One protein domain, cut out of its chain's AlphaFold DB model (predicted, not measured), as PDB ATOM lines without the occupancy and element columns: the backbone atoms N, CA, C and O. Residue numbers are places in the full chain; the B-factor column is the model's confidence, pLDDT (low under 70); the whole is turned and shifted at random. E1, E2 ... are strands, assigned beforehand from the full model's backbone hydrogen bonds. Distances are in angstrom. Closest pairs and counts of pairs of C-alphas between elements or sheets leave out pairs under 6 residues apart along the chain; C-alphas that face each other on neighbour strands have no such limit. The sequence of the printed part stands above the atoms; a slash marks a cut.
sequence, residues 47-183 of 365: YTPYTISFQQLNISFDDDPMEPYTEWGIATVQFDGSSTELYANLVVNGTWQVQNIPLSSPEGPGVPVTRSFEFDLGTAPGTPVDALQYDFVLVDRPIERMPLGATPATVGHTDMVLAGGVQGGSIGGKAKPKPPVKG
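AT A GLANCE: This is residues 47 to 183 of the 365 residues of an uncharacterized protein of Gemmatirosa kalamazoonesis (UniProt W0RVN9). A single sheet of seven strands is curled like part of a barrel and bent back on itself: E4, E3 and E6 form one leaf facing E1, E2 and E5, with E7 as the hinge. Past E7, residues 163 to 183 hold no named element and come back to E4, where 181 to 182 pair with 98 to 99. The printed part has 137 residues, no named helix and strands E1 to E7 in chain order; the class is all strand, though under half of the residues, 66, are in named elements. This folded sheet is mixed, in the order E4 E3 E6 E7 E1 E2 E5. It is compact, with a radius of gyration of the C-alphas of 16.0 A and spans of 43 by 34 by 24 A.

HOW THE PARTS SIT: E1, residues 51 to 61, and E2, residues 72 to 80, are an antiparallel hairpin, with N 53 and O 76 within hydrogen-bond range at 3.0 A. E3, residues 86 to 92, and E4, residues 95 to 103, form another, with N 88 and O 101 at 2.8 A. E5, residues 112 to 120, is antiparallel to E2, with N 75 and O 117 at 2.8 A. E6, residues 131 to 139, is antiparallel to E3, with N 91 and O 135 at 2.9 A. E7, residues 151 to 162, bends by 56 degrees at residue 154; before the bend it forms a hairpin with E6, with N 132 and O 153 at 3.0 A, and from 155 it is parallel to E1, with N 158 and O 56 at 3.0 A. The closest C-alphas of the edge strands E4 and E5, Gln 97 and Phe 119, are 5.8 A apart.

IN THESE COORDINATES: C-alpha 51 begins E1 at (24.608, -6.131, -2.181); E1 is 29.4 A long. E7, 31.9 A, ends at C-alpha 162, (47.430, -19.575, 0.302).

THE WHOLE: The C-alphas farthest apart, Leu 148 and Gln 167, are 47.8 A apart. The link from E6 to E7 is long; the printed part has no cut, and no printed residue is under 70.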
ATOM      1  N   TYR A  47      18.252  -7.433 -13.369       88.00
ATOM      2  CA  TYR A  47      18.114  -7.964 -12.020       88.00
ATOM      3  C   TYR A  47      19.044  -7.165 -11.107       88.00
ATOM      4  O   TYR A  47      20.218  -6.961 -11.428       88.00
ATOM      5  N   THR A  48      18.521  -6.678  -9.988       81.06
ATOM      6  CA  THR A  48      19.302  -5.870  -9.048       81.06
ATOM      7  C   THR A  48      19.916  -6.797  -8.000       81.06
ATOM      8  O   THR A  48      19.154  -7.479  -7.312       81.06
ATOM      9  N   PRO A  49      21.254  -6.861  -7.855       82.06
ATOM     10  CA  PRO A  49      21.844  -7.539  -6.705       82.06
ATOM     11  C   PRO A  49      21.415  -6.832  -5.416       82.06
ATOM     12  O   PRO A  49      21.212  -5.617  -5.401       82.06
ATOM     13  N   TYR A  50      21.312  -7.574  -4.320       84.88
ATOM     14  CA  TYR A  50      20.998  -6.975  -3.022       84.88
ATOM     15  C   TYR A  50      22.172  -6.182  -2.483       84.88
ATOM     16  O   TYR A  50      21.999  -5.098  -1.929       84.88
ATOM     17  N   THR A  51      23.370  -6.738  -2.647       94.75
ATOM     18  CA  THR A  51      24.608  -6.131  -2.181       94.75
ATOM     19  C   THR A  51      25.728  -6.416  -3.169       94.75
ATOM     20  O   THR A  51      25.808  -7.482  -3.783       94.75
ATOM     21  N   ILE A  52      26.600  -5.426  -3.314       97.06
ATOM     22  CA  ILE A  52      27.921  -5.579  -3.904       97.06
ATOM     23  C   ILE A  52      28.908  -4.863  -2.989       97.06
ATOM     24  O   ILE A  52      28.668  -3.728  -2.572       97.06
ATOM     25  N   SER A  53      29.989  -5.544  -2.632       97.81
ATOM     26  CA  SER A  53      31.072  -4.987  -1.825       97.81
ATOM     27  C   SER A  53      32.408  -5.188  -2.523       97.81
ATOM     28  O   SER A  53      32.574  -6.105  -3.329       97.81
ATOM     29  N   PHE A  54      33.353  -4.305  -2.212       98.44
ATOM     30  CA  PHE A  54      34.673  -4.289  -2.825       98.44
ATOM     31  C   PHE A  54      35.746  -4.327  -1.749       98.44
ATOM     32  O   PHE A  54      35.651  -3.613  -0.745       98.44
ATOM     33  N   GLN A  55      36.770  -5.141  -1.968       98.44
ATOM     34  CA  GLN A  55      37.960  -5.180  -1.127       98.44
ATOM     35  C   GLN A  55      39.212  -5.216  -2.006       98.44
ATOM     36  O   GLN A  55      39.195  -5.813  -3.080       98.44
ATOM     37  N   GLN A  56      40.287  -4.577  -1.564       98.50
ATOM     38  CA  GLN A  56      41.627  -4.725  -2.119       98.50
ATOM     39  C   GLN A  56      42.341  -5.877  -1.404       98.50
ATOM     40  O   GLN A  56      42.217  -6.031  -0.186       98.50
ATOM     41  N   LEU A  57      43.069  -6.693  -2.168       98.00
ATOM     42  CA  LEU A  57      43.768  -7.858  -1.633       98.00
ATOM     43  C   LEU A  57      45.168  -7.491  -1.124       98.00
ATOM     44  O   LEU A  57      45.954  -6.857  -1.837       98.00
ATOM     45  N   ASN A  58      45.503  -7.987   0.063       97.94
ATOM     46  CA  ASN A  58      46.870  -8.261   0.491       97.94
ATOM     47  C   ASN A  58      47.154  -9.742   0.224       97.94
ATOM     48  O   ASN A  58      46.308 -10.582   0.525       97.94
ATOM     49  N   ILE A  59      48.304 -10.081  -0.356       97.19
ATOM     50  CA  ILE A  59      48.560 -11.446  -0.834       97.19
ATOM     51  C   ILE A  59      49.838 -12.022  -0.222       97.19
ATOM     52  O   ILE A  59      50.884 -11.381  -0.244       97.19
ATOM     53  N   SER A  60      49.765 -13.258   0.269       96.00
ATOM     54  CA  SER A  60      50.915 -14.067   0.687       96.00
ATOM     55  C   SER A  60      50.750 -15.490   0.159       96.00
ATOM     56  O   SER A  60      49.738 -16.139   0.432       96.00
ATOM     57  N   PHE A  61      51.736 -15.975  -0.602       94.81
ATOM     58  CA  PHE A  61      51.756 -17.336  -1.137       94.81
ATOM     59  C   PHE A  61      52.987 -18.100  -0.656       94.81
ATOM     60  O   PHE A  61      54.079 -17.553  -0.667       94.81
ATOM     61  N   ASP A  62      52.831 -19.368  -0.269       90.75
ATOM     62  CA  ASP A  62      53.951 -20.277   0.048       90.75
ATOM     63  C   ASP A  62      54.981 -19.730   1.064       90.75
ATOM     64  O   ASP A  62      56.181 -19.949   0.918       90.75
ATOM     65  N   ASP A  63      54.517 -19.041   2.110       89.56
ATOM     66  CA  ASP A  63      55.347 -18.338   3.110       89.56
ATOM     67  C   ASP A  63      56.066 -17.071   2.616       89.56
ATOM     68  O   ASP A  63      56.848 -16.483   3.374       89.56
ATOM     69  N   ASP A  64      55.788 -16.602   1.398       92.62
ATOM     70  CA  ASP A  64      56.246 -15.287   0.960       92.62
ATOM     71  C   ASP A  64      55.695 -14.200   1.900       92.62
ATOM     72  O   ASP A  64      54.540 -14.282   2.345       92.62
ATOM     73  N   PRO A  65      56.483 -13.152   2.209       95.12
ATOM     74  CA  PRO A  65      55.990 -12.020   2.977       95.12
ATOM     75  C   PRO A  65      54.710 -11.454   2.363       95.12
ATOM     76  O   PRO A  65      54.608 -11.330   1.144       95.12
ATOM     77  N   MET A  66      53.760 -11.074   3.218       96.50
ATOM     78  CA  MET A  66      52.525 -10.427   2.783       96.50
ATOM     79  C   MET A  66      52.843  -9.195   1.928       96.50
ATOM     80  O   MET A  66      53.514  -8.271   2.391       96.50
ATOM     81  N   GLU A  67      52.338  -9.180   0.699       97.12
ATOM     82  CA  GLU A  67      52.366  -8.040  -0.206       97.12
ATOM     83  C   GLU A  67      51.092  -7.209   0.021       97.12
ATOM     84  O   GLU A  67      50.006  -7.640  -0.380       97.12
ATOM     85  N   PRO A  68      51.176  -6.044   0.688       97.88
ATOM     86  CA  PRO A  68      50.003  -5.229   0.967       97.88
ATOM     87  C   PRO A  68      49.556  -4.433  -0.264       97.88
ATOM     88  O   PRO A  68      50.378  -4.056  -1.102       97.88
ATOM     89  N   TYR A  69      48.263  -4.102  -0.318       97.75
ATOM     90  CA  TYR A  69      47.669  -3.210  -1.322       97.75
ATOM     91  C   TYR A  69      48.041  -3.595  -2.755       97.75
ATOM     92  O   TYR A  69      48.589  -2.802  -3.529       97.75
ATOM     93  N   THR A  70      47.786  -4.851  -3.106       98.00
ATOM     94  CA  THR A  70      48.052  -5.326  -4.462       98.00
ATOM     95  C   THR A  70      47.139  -4.641  -5.477       98.00
ATOM     96  O   THR A  70      46.125  -4.035  -5.139       98.00
ATOM     97  N   GLU A  71      47.477  -4.761  -6.754       97.50
ATOM     98  CA  GLU A  71      46.659  -4.305  -7.879       97.50
ATOM     99  C   GLU A  71      45.346  -5.098  -8.052       97.50
ATOM    100  O   GLU A  71      44.561  -4.802  -8.951       97.50
ATOM    101  N   TRP A  72      45.100  -6.106  -7.211       98.19
ATOM    102  CA  TRP A  72      43.908  -6.942  -7.267       98.19
ATOM    103  C   TRP A  72      42.821  -6.458  -6.310       98.19
ATOM    104  O   TRP A  72      43.054  -6.245  -5.117       98.19
ATOM    105  N   GLY A  73      41.607  -6.354  -6.842       97.88
ATOM    106  CA  GLY A  73      40.379  -6.194  -6.075       97.88
ATOM    107  C   GLY A  73      39.538  -7.464  -6.116       97.88
ATOM    108  O   GLY A  73      39.690  -8.278  -7.023       97.88
ATOM    109  N   ILE A  74      38.626  -7.614  -5.162       97.56
ATOM    110  CA  ILE A  74      37.569  -8.627  -5.151       97.56
ATOM    111  C   ILE A  74      36.216  -7.927  -5.037       97.56
ATOM    112  O   ILE A  74      36.020  -7.052  -4.190       97.56
ATOM    113  N   ALA A  75      35.293  -8.282  -5.928       97.50
ATOM    114  CA  ALA A  75      33.903  -7.859  -5.891       97.50
ATOM    115  C   ALA A  75      33.052  -9.034  -5.401       97.50
ATOM    116  O   ALA A  75      32.953 -10.045  -6.096       97.50
ATOM    117  N   THR A  76      32.431  -8.892  -4.229       96.56
ATOM    118  CA  THR A  76      31.508  -9.893  -3.676       96.56
ATOM    119  C   THR A  76      30.079  -9.448  -3.938       96.56
ATOM    120  O   THR A  76      29.663  -8.384  -3.483       96.56
ATOM    121  N   VAL A  77      29.323 -10.259  -4.672       96.06
ATOM    122  CA  VAL A  77      27.951  -9.973  -5.098       96.06
ATOM    123  C   VAL A  77      26.995 -10.955  -4.439       96.06
ATOM    124  O   VAL A  77      27.199 -12.167  -4.528       96.06
ATOM    125  N   GLN A  78      25.925 -10.436  -3.834       96.06
ATOM    126  CA  GLN A  78      24.792 -11.237  -3.373       96.06
ATOM    127  C   GLN A  78      23.558 -10.955  -4.222       96.06
ATOM    128  O   GLN A  78      23.170  -9.803  -4.429       96.06
ATOM    129  N   PHE A  79      22.920 -12.015  -4.698       95.50
ATOM    130  CA  PHE A  79      21.714 -11.953  -5.519       95.50
ATOM    131  C   PHE A  79      20.823 -13.156  -5.214       95.50
ATOM    132  O   PHE A  79      21.294 -14.149  -4.664       95.50
ATOM    133  N   ASP A  80      19.542 -13.084  -5.566       95.50
ATOM    134  CA  ASP A  80      18.675 -14.255  -5.461       95.50
ATOM    135  C   ASP A  80      18.869 -15.135  -6.675       95.50
ATOM    136  O   ASP A  80      18.904 -14.663  -7.814       95.50
ATOM    137  N   GLY A  81      18.917 -16.436  -6.418       95.19
ATOM    138  CA  GLY A  81      18.916 -17.420  -7.469       95.19
ATOM    139  C   GLY A  81      17.761 -17.194  -8.447       95.19
ATOM    140  O   GLY A  81      16.664 -16.768  -8.074       95.19
ATOM    141  N   SER A  82      17.994 -17.504  -9.714       95.38
ATOM    142  CA  SER A  82      17.023 -17.368 -10.793       95.38
ATOM    143  C   SER A  82      16.743 -18.717 -11.449       95.38
ATOM    144  O   SER A  82      17.573 -19.625 -11.455       95.38
ATOM    145  N   SER A  83      15.542 -18.845 -12.020       94.38
ATOM    146  CA  SER A  83      15.191 -19.966 -12.909       94.38
ATOM    147  C   SER A  83      15.778 -19.803 -14.314       94.38
ATOM    148  O   SER A  83      15.803 -20.758 -15.088       94.38
ATOM    149  N   THR A  84      16.241 -18.597 -14.639       94.69
ATOM    150  CA  THR A  84      16.960 -18.266 -15.868       94.69
ATOM    151  C   THR A  84      18.441 -18.066 -15.566       94.69
ATOM    152  O   THR A  84      18.811 -17.650 -14.469       94.69
ATOM    153  N   GLU A  85      19.292 -18.372 -16.542       95.81
ATOM    154  CA  GLU A  85      20.724 -18.094 -16.446       95.81
ATOM    155  C   GLU A  85      20.947 -16.578 -16.396       95.81
ATOM    156  O   GLU A  85      20.463 -15.851 -17.265       95.81
ATOM    157  N   LEU A  86      21.679 -16.109 -15.385       97.00
ATOM    158  CA  LEU A  86      22.044 -14.702 -15.247       97.00
ATOM    159  C   LEU A  86      23.501 -14.499 -15.652       97.00
ATOM    160  O   LEU A  86      24.337 -15.375 -15.462       97.00
ATOM    161  N   TYR A  87      23.821 -13.317 -16.162       97.88
ATOM    162  CA  TYR A  87      25.165 -12.951 -16.589       97.88
ATOM    163  C   TYR A  87      25.671 -11.764 -15.776       97.88
ATOM    164  O   TYR A  87      25.089 -10.676 -15.825       97.88
ATOM    165  N   ALA A  88      26.777 -11.977 -15.063       97.75
ATOM    166  CA  ALA A  88      27.503 -10.938 -14.349       97.75
ATOM    167  C   ALA A  88      28.270 -10.045 -15.312       97.75
ATOM    168  O   ALA A  88      28.993 -10.519 -16.198       97.75
ATOM    169  N   ASN A  89      28.124  -8.746 -15.088       97.94
ATOM    170  CA  ASN A  89      28.775  -7.713 -15.858       97.94
ATOM    171  C   ASN A  89      29.252  -6.612 -14.912       97.94
ATOM    172  O   ASN A  89      28.426  -5.887 -14.366       97.94
ATOM    173  N   LEU A  90      30.569  -6.504 -14.725       97.62
ATOM    174  CA  LEU A  90      31.207  -5.535 -13.834       97.62
ATOM    175  C   LEU A  90      32.099  -4.584 -14.628       97.62
ATOM    176  O   LEU A  90      33.017  -5.008 -15.339       97.62
ATOM    177  N   VAL A  91      31.864  -3.293 -14.427       97.81
ATOM    178  CA  VAL A  91      32.701  -2.194 -14.898       97.81
ATOM    179  C   VAL A  91      33.286  -1.505 -13.680       97.81
ATOM    180  O   VAL A  91      32.544  -1.148 -12.771       97.81
ATOM    181  N   VAL A  92      34.597  -1.284 -13.670       97.50
ATOM    182  CA  VAL A  92      35.281  -0.501 -12.631       97.50
ATOM    183  C   VAL A  92      36.081   0.596 -13.309       97.50
ATOM    184  O   VAL A  92      36.822   0.333 -14.256       97.50
ATOM    185  N   ASN A  93      35.898   1.835 -12.852       96.12
ATOM    186  CA  ASN A  93      36.566   3.029 -13.372       96.12
ATOM    187  C   ASN A  93      36.483   3.138 -14.910       96.12
ATOM    188  O   ASN A  93      37.451   3.477 -15.586       96.12
ATOM    189  N   GLY A  94      35.314   2.806 -15.475       95.31
ATOM    190  CA  GLY A  94      35.050   2.863 -16.918       95.31
ATOM    191  C   GLY A  94      35.677   1.735 -17.746       95.31
ATOM    192  O   GLY A  94      35.645   1.810 -18.973       95.31
ATOM    193  N   THR A  95      36.232   0.701 -17.107       96.31
ATOM    194  CA  THR A  95      36.824  -0.462 -17.779       96.31
ATOM    195  C   THR A  95      36.060  -1.733 -17.427       96.31
ATOM    196  O   THR A  95      35.757  -1.988 -16.262       96.31
ATOM    197  N   TRP A  96      35.761  -2.553 -18.436       97.25
ATOM    198  CA  TRP A  96      35.220  -3.896 -18.236       97.25
ATOM    199  C   TRP A  96      36.188  -4.759 -17.425       97.25
ATOM    200  O   TRP A  96      37.306  -5.015 -17.867       97.25
ATOM    201  N   GLN A  97      35.721  -5.262 -16.287       97.50
ATOM    202  CA  GLN A  97      36.454  -6.208 -15.446       97.50
ATOM    203  C   GLN A  97      35.921  -7.633 -15.614       97.50
ATOM    204  O   GLN A  97      36.687  -8.575 -15.812       97.50
ATOM    205  N   VAL A  98      34.595  -7.779 -15.621       97.56
ATOM    206  CA  VAL A  98      33.890  -9.055 -15.797       97.56
ATOM    207  C   VAL A  98      32.861  -8.865 -16.890       97.56
ATOM    208  O   VAL A  98      31.992  -8.020 -16.723       97.56
ATOM    209  N   GLN A  99      32.922  -9.628 -17.980       97.75
ATOM    210  CA  GLN A  99      31.972  -9.518 -19.088       97.75
ATOM    211  C   GLN A  99      31.260 -10.848 -19.330       97.75
ATOM    212  O   GLN A  99      31.894 -11.835 -19.704       97.75
ATOM    213  N   ASN A 100      29.931 -10.845 -19.227       97.94
ATOM    214  CA  ASN A 100      29.062 -11.974 -19.557       97.94
ATOM    215  C   ASN A 100      29.428 -13.280 -18.841       97.94
ATOM    216  O   ASN A 100      29.380 -14.343 -19.461       97.94
ATOM    217  N   ILE A 101      29.800 -13.230 -17.560       98.12
ATOM    218  CA  ILE A 101      30.076 -14.455 -16.805       98.12
ATOM    219  C   ILE A 101      28.754 -15.086 -16.341       98.12
ATOM    220  O   ILE A 101      28.045 -14.457 -15.555       98.12
ATOM    221  N   PRO A 102      28.396 -16.293 -16.818       97.88
ATOM    222  CA  PRO A 102      27.166 -16.970 -16.421       97.88
ATOM    223  C   PRO A 102      27.209 -17.387 -14.944       97.88
ATOM    224  O   PRO A 102      28.148 -18.058 -14.509       97.88
ATOM    225  N   LEU A 103      26.175 -17.041 -14.182       95.50
ATOM    226  CA  LEU A 103      26.021 -17.354 -12.763       95.50
ATOM    227  C   LEU A 103      24.939 -18.411 -12.549       95.50
ATOM    228  O   LEU A 103      23.765 -18.182 -12.837       95.50
ATOM    229  N   SER A 104      25.309 -19.565 -11.982       89.94
ATOM    230  CA  SER A 104      24.291 -20.544 -11.595       89.94
ATOM    231  C   SER A 104      23.621 -20.171 -10.292       89.94
ATOM    232  O   SER A 104      24.203 -19.556  -9.400       89.94
ATOM    233  N   SER A 105      22.409 -20.693 -10.169       93.88
ATOM    234  CA  SER A 105      21.609 -20.696  -8.954       93.88
ATOM    235  C   SER A 105      21.425 -22.145  -8.495       93.88
ATOM    236  O   SER A 105      20.345 -22.701  -8.685       93.88
ATOM    237  N   PRO A 106      22.482 -22.817  -7.985       92.44
ATOM    238  CA  PRO A 106      22.427 -24.254  -7.692       92.44
ATOM    239  C   PRO A 106      21.363 -24.607  -6.644       92.44
ATOM    240  O   PRO A 106      20.778 -25.682  -6.722       92.44
ATOM    241  N   GLU A 107      21.057 -23.683  -5.731       94.44
ATOM    242  CA  GLU A 107      19.998 -23.843  -4.722       94.44
ATOM    243  C   GLU A 107      18.585 -23.533  -5.242       94.44
ATOM    244  O   GLU A 107      17.596 -23.743  -4.543       94.44
ATOM    245  N   GLY A 108      18.475 -23.067  -6.486       94.38
ATOM    246  CA  GLY A 108      17.214 -22.737  -7.133       94.38
ATOM    247  C   GLY A 108      16.768 -21.276  -6.971       94.38
ATOM    248  O   GLY A 108      17.486 -20.447  -6.408       94.38
ATOM    249  N   PRO A 109      15.593 -20.934  -7.532       95.75
ATOM    250  CA  PRO A 109      15.104 -19.560  -7.574       95.75
ATOM    251  C   PRO A 109      14.757 -18.998  -6.189       95.75
ATOM    252  O   PRO A 109      14.137 -19.690  -5.384       95.75
ATOM    253  N   GLY A 110      15.095 -17.731  -5.939       94.56
ATOM    254  CA  GLY A 110      14.787 -17.027  -4.688       94.56
ATOM    255  C   GLY A 110      15.663 -17.417  -3.494       94.56
ATOM    256  O   GLY A 110      15.419 -16.942  -2.389       94.56
ATOM    257  N   VAL A 111      16.656 -18.292  -3.687       95.81
ATOM    258  CA  VAL A 111      17.645 -18.605  -2.650       95.81
ATOM    259  C   VAL A 111      18.833 -17.657  -2.803       95.81
ATOM    260  O   VAL A 111      19.384 -17.595  -3.903       95.81
ATOM    261  N   PRO A 112      19.263 -16.947  -1.745       94.94
ATOM    262  CA  PRO A 112      20.424 -16.072  -1.820       94.94
ATOM    263  C   PRO A 112      21.693 -16.819  -2.242       94.94
ATOM    264  O   PRO A 112      22.030 -17.872  -1.700       94.94
ATOM    265  N   VAL A 113      22.419 -16.240  -3.192       93.62
ATOM    266  CA  VAL A 113      23.681 -16.746  -3.729       93.62
ATOM    267  C   VAL A 113      24.746 -15.664  -3.587       93.62
ATOM    268  O   VAL A 113      24.530 -14.519  -3.980       93.62
ATOM    269  N   THR A 114      25.916 -16.042  -3.073       93.69
ATOM    270  CA  THR A 114      27.108 -15.182  -3.028       93.69
ATOM    271  C   THR A 114      28.101 -15.621  -4.100       93.69
ATOM    272  O   THR A 114      28.363 -16.819  -4.254       93.69
ATOM    273  N   ARG A 115      28.658 -14.668  -4.849       93.38
ATOM    274  CA  ARG A 115      29.731 -14.899  -5.825       93.38
ATOM    275  C   ARG A 115      30.811 -13.843  -5.696       93.38
ATOM    276  O   ARG A 115      30.493 -12.675  -5.485       93.38
ATOM    277  N   SER A 116      32.051 -14.268  -5.891       94.81
ATOM    278  CA  SER A 116      33.209 -13.387  -5.897       94.81
ATOM    279  C   SER A 116      33.869 -13.364  -7.268       94.81
ATOM    280  O   SER A 116      33.945 -14.390  -7.951       94.81
ATOM    281  N   PHE A 117      34.323 -12.174  -7.658       95.31
ATOM    282  CA  PHE A 117      35.121 -11.947  -8.855       95.31
ATOM    283  C   PHE A 117      36.328 -11.103  -8.490       95.31
ATOM    284  O   PHE A 117      36.176  -9.968  -8.032       95.31
ATOM    285  N   GLU A 118      37.517 -11.625  -8.727       96.69
ATOM    286  CA  GLU A 118      38.744 -10.862  -8.614       96.69
ATOM    287  C   GLU A 118      38.990 -10.085  -9.915       96.69
ATOM    288  O   GLU A 118      38.659 -10.529 -11.020       96.69
ATOM    289  N   PHE A 119      39.516  -8.870  -9.789       96.94
ATOM    290  CA  PHE A 119      39.640  -7.934 -10.901       96.94
ATOM    291  C   PHE A 119      40.833  -6.986 -10.747       96.94
ATOM    292  O   PHE A 119      41.459  -6.909  -9.691       96.94
ATOM    293  N   ASP A 120      41.141  -6.258 -11.821       97.38
ATOM    294  CA  ASP A 120      42.214  -5.265 -11.865       97.38
ATOM    295  C   ASP A 120      41.737  -3.916 -11.305       97.38
ATOM    296  O   ASP A 120      40.830  -3.292 -11.865       97.38
ATOM    297  N   LEU A 121      42.364  -3.428 -10.232       97.44
ATOM    298  CA  LEU A 121      42.083  -2.097  -9.681       97.44
ATOM    299  C   LEU A 121      42.610  -0.964 -10.575       97.44
ATOM    300  O   LEU A 121      42.190   0.185 -10.420       97.44
ATOM    301  N   GLY A 122      43.516  -1.265 -11.512       95.94
ATOM    302  CA  GLY A 122      44.151  -0.276 -12.379       95.94
ATOM    303  C   GLY A 122      45.166   0.605 -11.647       95.94
ATOM    304  O   GLY A 122      45.448   1.719 -12.090       95.94
ATOM    305  N   THR A 123      45.702   0.131 -10.521       96.81
ATOM    306  CA  THR A 123      46.696   0.834  -9.702       96.81
ATOM    307  C   THR A 123      48.029   0.090  -9.671       96.81
ATOM    308  O   THR A 123      48.119  -1.094  -9.995       96.81
ATOM    309  N   ALA A 124      49.106   0.796  -9.321       97.00
ATOM    310  CA  ALA A 124      50.404   0.160  -9.124       97.00
ATOM    311  C   ALA A 124      50.418  -0.635  -7.799       97.00
ATOM    312  O   ALA A 124      49.826  -0.159  -6.825       97.00
ATOM    313  N   PRO A 125      51.133  -1.776  -7.716       96.81
ATOM    314  CA  PRO A 125      51.290  -2.516  -6.462       96.81
ATOM    315  C   PRO A 125      51.776  -1.621  -5.315       96.81
ATOM    316  O   PRO A 125      52.642  -0.764  -5.514       96.81
ATOM    317  N   GLY A 126      51.210  -1.808  -4.120       97.69
ATOM    318  CA  GLY A 126      51.484  -0.994  -2.933       97.69
ATOM    319  C   GLY A 126      50.679   0.310  -2.853       97.69
ATOM    320  O   GLY A 126      50.866   1.077  -1.908       97.69
ATOM    321  N   THR A 127      49.793   0.578  -3.818       98.44
ATOM    322  CA  THR A 127      48.920   1.764  -3.810       98.44
ATOM    323  C   THR A 127      47.590   1.431  -3.130       98.44
ATOM    324  O   THR A 127      46.829   0.638  -3.692       98.44
ATOM    325  N   PRO A 128      47.265   2.032  -1.969       98.38
ATOM    326  CA  PRO A 128      45.971   1.810  -1.334       98.38
ATOM    327  C   PRO A 128      44.844   2.397  -2.189       98.38
ATOM    328  O   PRO A 128      44.949   3.511  -2.711       98.38
ATOM    329  N   VAL A 129      43.760   1.639  -2.321       98.38
ATOM    330  CA  VAL A 129      42.520   2.063  -2.972       98.38
ATOM    331  C   VAL A 129      41.409   2.005  -1.937       98.38
ATOM    332  O   VAL A 129      40.985   0.922  -1.566       98.38
ATOM    333  N   ASP A 130      40.923   3.166  -1.497       98.38
ATOM    334  CA  ASP A 130      39.843   3.254  -0.496       98.38
ATOM    335  C   ASP A 130      38.469   3.541  -1.129       98.38
ATOM    336  O   ASP A 130      37.428   3.447  -0.473       98.38
ATOM    337  N   ALA A 131      38.446   3.899  -2.417       98.19
ATOM    338  CA  ALA A 131      37.225   4.141  -3.173       98.19
ATOM    339  C   ALA A 131      37.409   3.859  -4.668       98.19
ATOM    340  O   ALA A 131      38.491   4.047  -5.224       98.19
ATOM    341  N   LEU A 132      36.322   3.464  -5.330       98.25
ATOM    342  CA  LEU A 132      36.255   3.279  -6.780       98.25
ATOM    343  C   LEU A 132      34.895   3.718  -7.333       98.25
ATOM    344  O   LEU A 132      33.944   3.937  -6.581       98.25
ATOM    345  N   GLN A 133      34.805   3.844  -8.655       98.06
ATOM    346  CA  GLN A 133      33.534   3.963  -9.366       98.06
ATOM    347  C   GLN A 133      33.224   2.635 -10.045       98.06
ATOM    348  O   GLN A 133      34.103   2.065 -10.693       98.06
ATOM    349  N   TYR A 134      31.987   2.159  -9.944       97.94
ATOM    350  CA  TYR A 134      31.573   0.933 -10.616       97.94
ATOM    351  C   TYR A 134      30.208   1.051 -11.288       97.94
ATOM    352  O   TYR A 134      29.391   1.907 -10.953       97.94
ATOM    353  N   ASP A 135      29.956   0.141 -12.217       97.12
ATOM    354  CA  ASP A 135      28.610  -0.228 -12.633       97.12
ATOM    355  C   ASP A 135      28.517  -1.752 -12.671       97.12
ATOM    356  O   ASP A 135      29.469  -2.434 -13.068       97.12
ATOM    357  N   PHE A 136      27.392  -2.289 -12.216       96.88
ATOM    358  CA  PHE A 136      27.167  -3.725 -12.167       96.88
ATOM    359  C   PHE A 136      25.741  -4.049 -12.575       96.88
ATOM    360  O   PHE A 136      24.783  -3.541 -11.994       96.88
ATOM    361  N   VAL A 137      25.601  -4.946 -13.551       96.69
ATOM    362  CA  VAL A 137      24.292  -5.422 -13.999       96.69
ATOM    363  C   VAL A 137      24.253  -6.942 -14.047       96.69
ATOM    364  O   VAL A 137      25.181  -7.593 -14.532       96.69
ATOM    365  N   LEU A 138      23.134  -7.495 -13.583       96.69
ATOM    366  CA  LEU A 138      22.732  -8.868 -13.859       96.69
ATOM    367  C   LEU A 138      21.639  -8.839 -14.919       96.69
ATOM    368  O   LEU A 138      20.639  -8.134 -14.789       96.69
ATOM    369  N   VAL A 139      21.846  -9.603 -15.981       97.06
ATOM    370  CA  VAL A 139      20.943  -9.689 -17.134       97.06
ATOM    371  C   VAL A 139      20.771 -11.147 -17.532       97.06
ATOM    372  O   VAL A 139      21.644 -11.965 -17.266       97.06
ATOM    373  N   ASP A 140      19.665 -11.485 -18.185       96.06
ATOM    374  CA  ASP A 140      19.325 -12.859 -18.595       96.06
ATOM    375  C   ASP A 140      19.952 -13.294 -19.934       96.06
ATOM    376  O   ASP A 140      19.648 -14.359 -20.475       96.06
ATOM    377  N   ARG A 141      20.818 -12.453 -20.506       95.62
ATOM    378  CA  ARG A 141      21.530 -12.720 -21.757       95.62
ATOM    379  C   ARG A 141      22.853 -11.961 -21.829       95.62
ATOM    380  O   ARG A 141      22.950 -10.879 -21.250       95.62
ATOM    381  N   PRO A 142      23.836 -12.452 -22.602       96.94
ATOM    382  CA  PRO A 142      25.063 -11.710 -22.854       96.94
ATOM    383  C   PRO A 142      24.798 -10.325 -23.461       96.94
ATOM    384  O   PRO A 142      23.931 -10.167 -24.325       96.94
ATOM    385  N   ILE A 143      25.583  -9.333 -23.047       96.50
ATOM    386  CA  ILE A 143      25.561  -7.965 -23.565       96.50
ATOM    387  C   ILE A 143      26.874  -7.614 -24.267       96.50
ATOM    388  O   ILE A 143      27.967  -8.023 -23.870       96.50
ATOM    389  N   GLU A 144      26.761  -6.838 -25.341       95.56
ATOM    390  CA  GLU A 144      27.909  -6.367 -26.128       95.56
ATOM    391  C   GLU A 144      28.360  -4.963 -25.719       95.56
ATOM    392  O   GLU A 144      29.496  -4.566 -25.975       95.56
ATOM    393  N   ARG A 145      27.463  -4.200 -25.088       95.44
ATOM    394  CA  ARG A 145      27.725  -2.830 -24.647       95.44
ATOM    395  C   ARG A 145      28.043  -2.817 -23.166       95.44
ATOM    396  O   ARG A 145      27.388  -3.501 -22.387       95.44
ATOM    397  N   MET A 146      29.039  -2.014 -22.813       95.88
ATOM    398  CA  MET A 146      29.384  -1.734 -21.428       95.88
ATOM    399  C   MET A 146      28.188  -1.105 -20.702       95.88
ATOM    400  O   MET A 146      27.585  -0.188 -21.270       95.88
ATOM    401  N   PRO A 147      27.837  -1.583 -19.494       94.88
ATOM    402  CA  PRO A 147      26.951  -0.861 -18.595       94.88
ATOM    403  C   PRO A 147      27.403   0.598 -18.459       94.88
ATOM    404  O   PRO A 147      28.601   0.887 -18.388       94.88
ATOM    405  N   LEU A 148      26.444   1.520 -18.547       89.25
ATOM    406  CA  LEU A 148      26.696   2.954 -18.475       89.25
ATOM    407  C   LEU A 148      26.256   3.440 -17.097       89.25
ATOM    408  O   LEU A 148      25.082   3.735 -16.881       89.25
ATOM    409  N   GLY A 149      27.221   3.550 -16.193       85.88
ATOM    410  CA  GLY A 149      27.004   3.966 -14.818       85.88
ATOM    411  C   GLY A 149      28.324   4.276 -14.119       85.88
ATOM    412  O   GLY A 149      29.403   3.897 -14.579       85.88
ATOM    413  N   ALA A 150      28.228   5.024 -13.026       92.19
ATOM    414  CA  ALA A 150      29.342   5.333 -12.140       92.19
ATOM    415  C   ALA A 150      28.782   5.525 -10.731       92.19
ATOM    416  O   ALA A 150      28.398   6.624 -10.329       92.19
ATOM    417  N   THR A 151      28.657   4.413 -10.019       96.56
ATOM    418  CA  THR A 151      28.276   4.380  -8.614       96.56
ATOM    419  C   THR A 151      29.551   4.416  -7.773       96.56
ATOM    420  O   THR A 151      30.405   3.543  -7.948       96.56
ATOM    421  N   PRO A 152      29.717   5.383  -6.854       97.56
ATOM    422  CA  PRO A 152      30.838   5.364  -5.925       97.56
ATOM    423  C   PRO A 152      30.697   4.195  -4.945       97.56
ATOM    424  O   PRO A 152      29.613   3.954  -4.412       97.56
ATOM    425  N   ALA A 153      31.797   3.509  -4.652       98.12
ATOM    426  CA  ALA A 153      31.881   2.518  -3.586       98.12
ATOM    427  C   ALA A 153      33.133   2.738  -2.741       98.12
ATOM    428  O   ALA A 153      34.176   3.137  -3.257       98.12
ATOM    429  N   THR A 154      33.026   2.437  -1.449       98.31
ATOM    430  CA  THR A 154      34.188   2.274  -0.571       98.31
ATOM    431  C   THR A 154      34.839   0.925  -0.833       98.31
ATOM    432  O   THR A 154      34.138  -0.068  -1.044       98.31
ATOM    433  N   VAL A 155      36.162   0.878  -0.758       98.56
ATOM    434  CA  VAL A 155      36.949  -0.345  -0.911       98.56
ATOM    435  C   VAL A 155      37.559  -0.687   0.444       98.56
ATOM    436  O   VAL A 155      38.257   0.126   1.043       98.56
ATOM    437  N   GLY A 156      37.216  -1.864   0.967       98.38
ATOM    438  CA  GLY A 156      37.851  -2.419   2.161       98.38
ATOM    439  C   GLY A 156      39.188  -3.080   1.832       98.38
ATOM    440  O   GLY A 156      39.619  -3.093   0.686       98.38
ATOM    441  N   HIS A 157      39.809  -3.706   2.826       97.50
ATOM    442  CA  HIS A 157      41.056  -4.457   2.657       97.50
ATOM    443  C   HIS A 157      40.868  -5.859   3.228       97.50
ATOM    444  O   HIS A 157      40.208  -6.010   4.258       97.50
ATOM    445  N   THR A 158      41.411  -6.873   2.561       96.94
ATOM    446  CA  THR A 158      41.361  -8.262   3.033       96.94
ATOM    447  C   THR A 158      42.633  -9.007   2.663       96.94
ATOM    448  O   THR A 158      43.304  -8.663   1.691       96.94
ATOM    449  N   ASP A 159      42.945 -10.046   3.426       96.00
ATOM    450  CA  ASP A 159      44.087 -10.910   3.163       96.00
ATOM    451  C   ASP A 159      43.670 -12.108   2.298       96.00
ATOM    452  O   ASP A 159      42.561 -12.628   2.419       96.00
ATOM    453  N   MET A 160      44.594 -12.563   1.457       96.19
ATOM    454  CA  MET A 160      44.573 -13.852   0.779       96.19
ATOM    455  C   MET A 160      45.890 -14.556   1.097       96.19
ATOM    456  O   MET A 160      46.960 -14.145   0.638       96.19
ATOM    457  N   VAL A 161      45.804 -15.612   1.901       95.62
ATOM    458  CA  VAL A 161      46.947 -16.413   2.337       95.62
ATOM    459  C   VAL A 161      46.734 -17.841   1.872       95.62
ATOM    460  O   VAL A 161      45.894 -18.576   2.390       95.62
ATOM    461  N   LEU A 162      47.514 -18.241   0.877       93.50
ATOM    462  CA  LEU A 162      47.430 -19.575   0.302       93.50
ATOM    463  C   LEU A 162      48.789 -20.253   0.364       93.50
ATOM    464  O   LEU A 162      49.815 -19.648   0.068       93.50
ATOM    465  N   ALA A 163      48.803 -21.534   0.699       92.06
ATOM    466  CA  ALA A 163      50.013 -22.330   0.655       92.06
ATOM    467  C   ALA A 163      49.799 -23.573  -0.208       92.06
ATOM    468  O   ALA A 163      48.716 -24.175  -0.224       92.06
ATOM    469  N   GLY A 164      50.832 -23.913  -0.972       85.38
ATOM    470  CA  GLY A 164      50.799 -25.000  -1.925       85.38
ATOM    471  C   GLY A 164      50.845 -26.381  -1.280       85.38
ATOM    472  O   GLY A 164      51.302 -26.565  -0.156       85.38
ATOM    473  N   GLY A 165      50.327 -27.392  -1.973       78.75
ATOM    474  CA  GLY A 165      49.868 -28.596  -1.283       78.75
ATOM    475  C   GLY A 165      50.146 -29.935  -1.935       78.75
ATOM    476  O   GLY A 165      49.698 -30.934  -1.379       78.75
ATOM    477  N   VAL A 166      50.860 -30.035  -3.060       89.88
ATOM    478  CA  VAL A 166      51.225 -31.352  -3.612       89.88
ATOM    479  C   VAL A 166      52.721 -31.448  -3.840       89.88
ATOM    480  O   VAL A 166      53.265 -30.732  -4.663       89.88
ATOM    481  N   GLN A 167      53.401 -32.363  -3.145       89.19
ATOM    482  CA  GLN A 167      54.854 -32.579  -3.227       89.19
ATOM    483  C   GLN A 167      55.686 -31.302  -3.006       89.19
ATOM    484  O   GLN A 167      56.759 -31.157  -3.589       89.19
ATOM    485  N   GLY A 168      55.194 -30.375  -2.181       87.06
ATOM    486  CA  GLY A 168      55.810 -29.059  -1.989       87.06
ATOM    487  C   GLY A 168      55.731 -28.175  -3.234       87.06
ATOM    488  O   GLY A 168      56.551 -27.276  -3.399       87.06
ATOM    489  N   GLY A 169      54.790 -28.461  -4.137       87.12
ATOM    490  CA  GLY A 169      54.477 -27.614  -5.272       87.12
ATOM    491  C   GLY A 169      54.077 -26.240  -4.791       87.12
ATOM    492  O   GLY A 169      53.156 -26.094  -3.997       87.12
ATOM    493  N   SER A 170      54.816 -25.255  -5.280       87.69
ATOM    494  CA  SER A 170      54.549 -23.855  -5.025       87.69
ATOM    495  C   SER A 170      53.306 -23.453  -5.814       87.69
ATOM    496  O   SER A 170      53.171 -23.768  -7.003       87.69
ATOM    497  N   ILE A 171      52.401 -22.731  -5.157       86.44
ATOM    498  CA  ILE A 171      51.461 -21.865  -5.857       86.44
ATOM    499  C   ILE A 171      52.317 -20.962  -6.745       86.44
ATOM    500  O   ILE A 171      52.114 -20.925  -7.947       86.44
ATOM    501  N   GLY A 172      53.367 -20.356  -6.216       84.69
ATOM    502  CA  GLY A 172      54.239 -19.454  -6.954       84.69
ATOM    503  C   GLY A 172      53.632 -18.063  -7.001       84.69
ATOM    504  O   GLY A 172      52.500 -17.858  -6.567       84.69
ATOM    505  N   GLY A 173      54.379 -17.108  -7.550       85.56
ATOM    506  CA  GLY A 173      54.028 -15.694  -7.451       85.56
ATOM    507  C   GLY A 173      52.637 -15.335  -7.986       85.56
ATOM    508  O   GLY A 173      52.084 -15.983  -8.888       85.56
ATOM    509  N   LYS A 174      52.109 -14.242  -7.434       89.81
ATOM    510  CA  LYS A 174      50.903 -13.561  -7.902       89.81
ATOM    511  C   LYS A 174      51.013 -13.226  -9.386       89.81
ATOM    512  O   LYS A 174      51.965 -12.588  -9.833       89.81
ATOM    513  N   ALA A 175      50.019 -13.650 -10.156       90.62
ATOM    514  CA  ALA A 175      49.910 -13.270 -11.551       90.62
ATOM    515  C   ALA A 175      49.381 -11.835 -11.678       90.62
ATOM    516  O   ALA A 175      48.618 -11.361 -10.840       90.62
ATOM    517  N   LYS A 176      49.754 -11.142 -12.758       92.25
ATOM    518  CA  LYS A 176      49.165  -9.833 -13.068       92.25
ATOM    519  C   LYS A 176      47.683  -9.995 -13.424       92.25
ATOM    520  O   LYS A 176      47.360 -10.981 -14.096       92.25
ATOM    521  N   PRO A 177      46.801  -9.054 -13.053       92.00
ATOM    522  CA  PRO A 177      45.427  -9.038 -13.537       92.00
ATOM    523  C   PRO A 177      45.361  -9.016 -15.068       92.00
ATOM    524  O   PRO A 177      46.230  -8.455 -15.739       92.00
ATOM    525  N   LYS A 178      44.326  -9.644 -15.634       89.69
ATOM    526  CA  LYS A 178      44.071  -9.640 -17.082       89.69
ATOM    527  C   LYS A 178      42.584  -9.402 -17.371       89.69
ATOM    528  O   LYS A 178      41.849 -10.365 -17.590       89.69
ATOM    529  N   PRO A 179      42.133  -8.140 -17.375       84.50
ATOM    530  CA  PRO A 179      40.751  -7.818 -17.690       84.50
ATOM    531  C   PRO A 179      40.469  -7.840 -19.211       84.50
ATOM    532  O   PRO A 179      41.377  -7.617 -20.020       84.50
ATOM    533  N   PRO A 180      39.206  -8.054 -19.623       89.50
ATOM    534  CA  PRO A 180      38.126  -8.590 -18.802       89.50
ATOM    535  C   PRO A 180      38.208 -10.117 -18.682       89.50
ATOM    536  O   PRO A 180      38.574 -10.812 -19.636       89.50
ATOM    537  N   VAL A 181      37.737 -10.651 -17.557       91.00
ATOM    538  CA  VAL A 181      37.334 -12.060 -17.482       91.00
ATOM    539  C   VAL A 181      36.051 -12.206 -18.301       91.00
ATOM    540  O   VAL A 181      35.027 -11.595 -17.982       91.00
ATOM    541  N   LYS A 182      36.114 -12.960 -19.403       94.38
ATOM    542  CA  LYS A 182      35.048 -13.015 -20.409       94.38
ATOM    543  C   LYS A 182      34.360 -14.376 -20.444       94.38
ATOM    544  O   LYS A 182      35.002 -15.396 -20.690       94.38
ATOM    545  N   GLY A 183      33.045 -14.372 -20.255       96.19
ATOM    546  CA  GLY A 183      32.179 -15.530 -20.446       96.19
ATOM    547  C   GLY A 183      31.458 -15.523 -21.794       96.19
ATOM    548  O   GLY A 183      31.740 -14.721 -22.688       96.19
TER     549      GLY A 183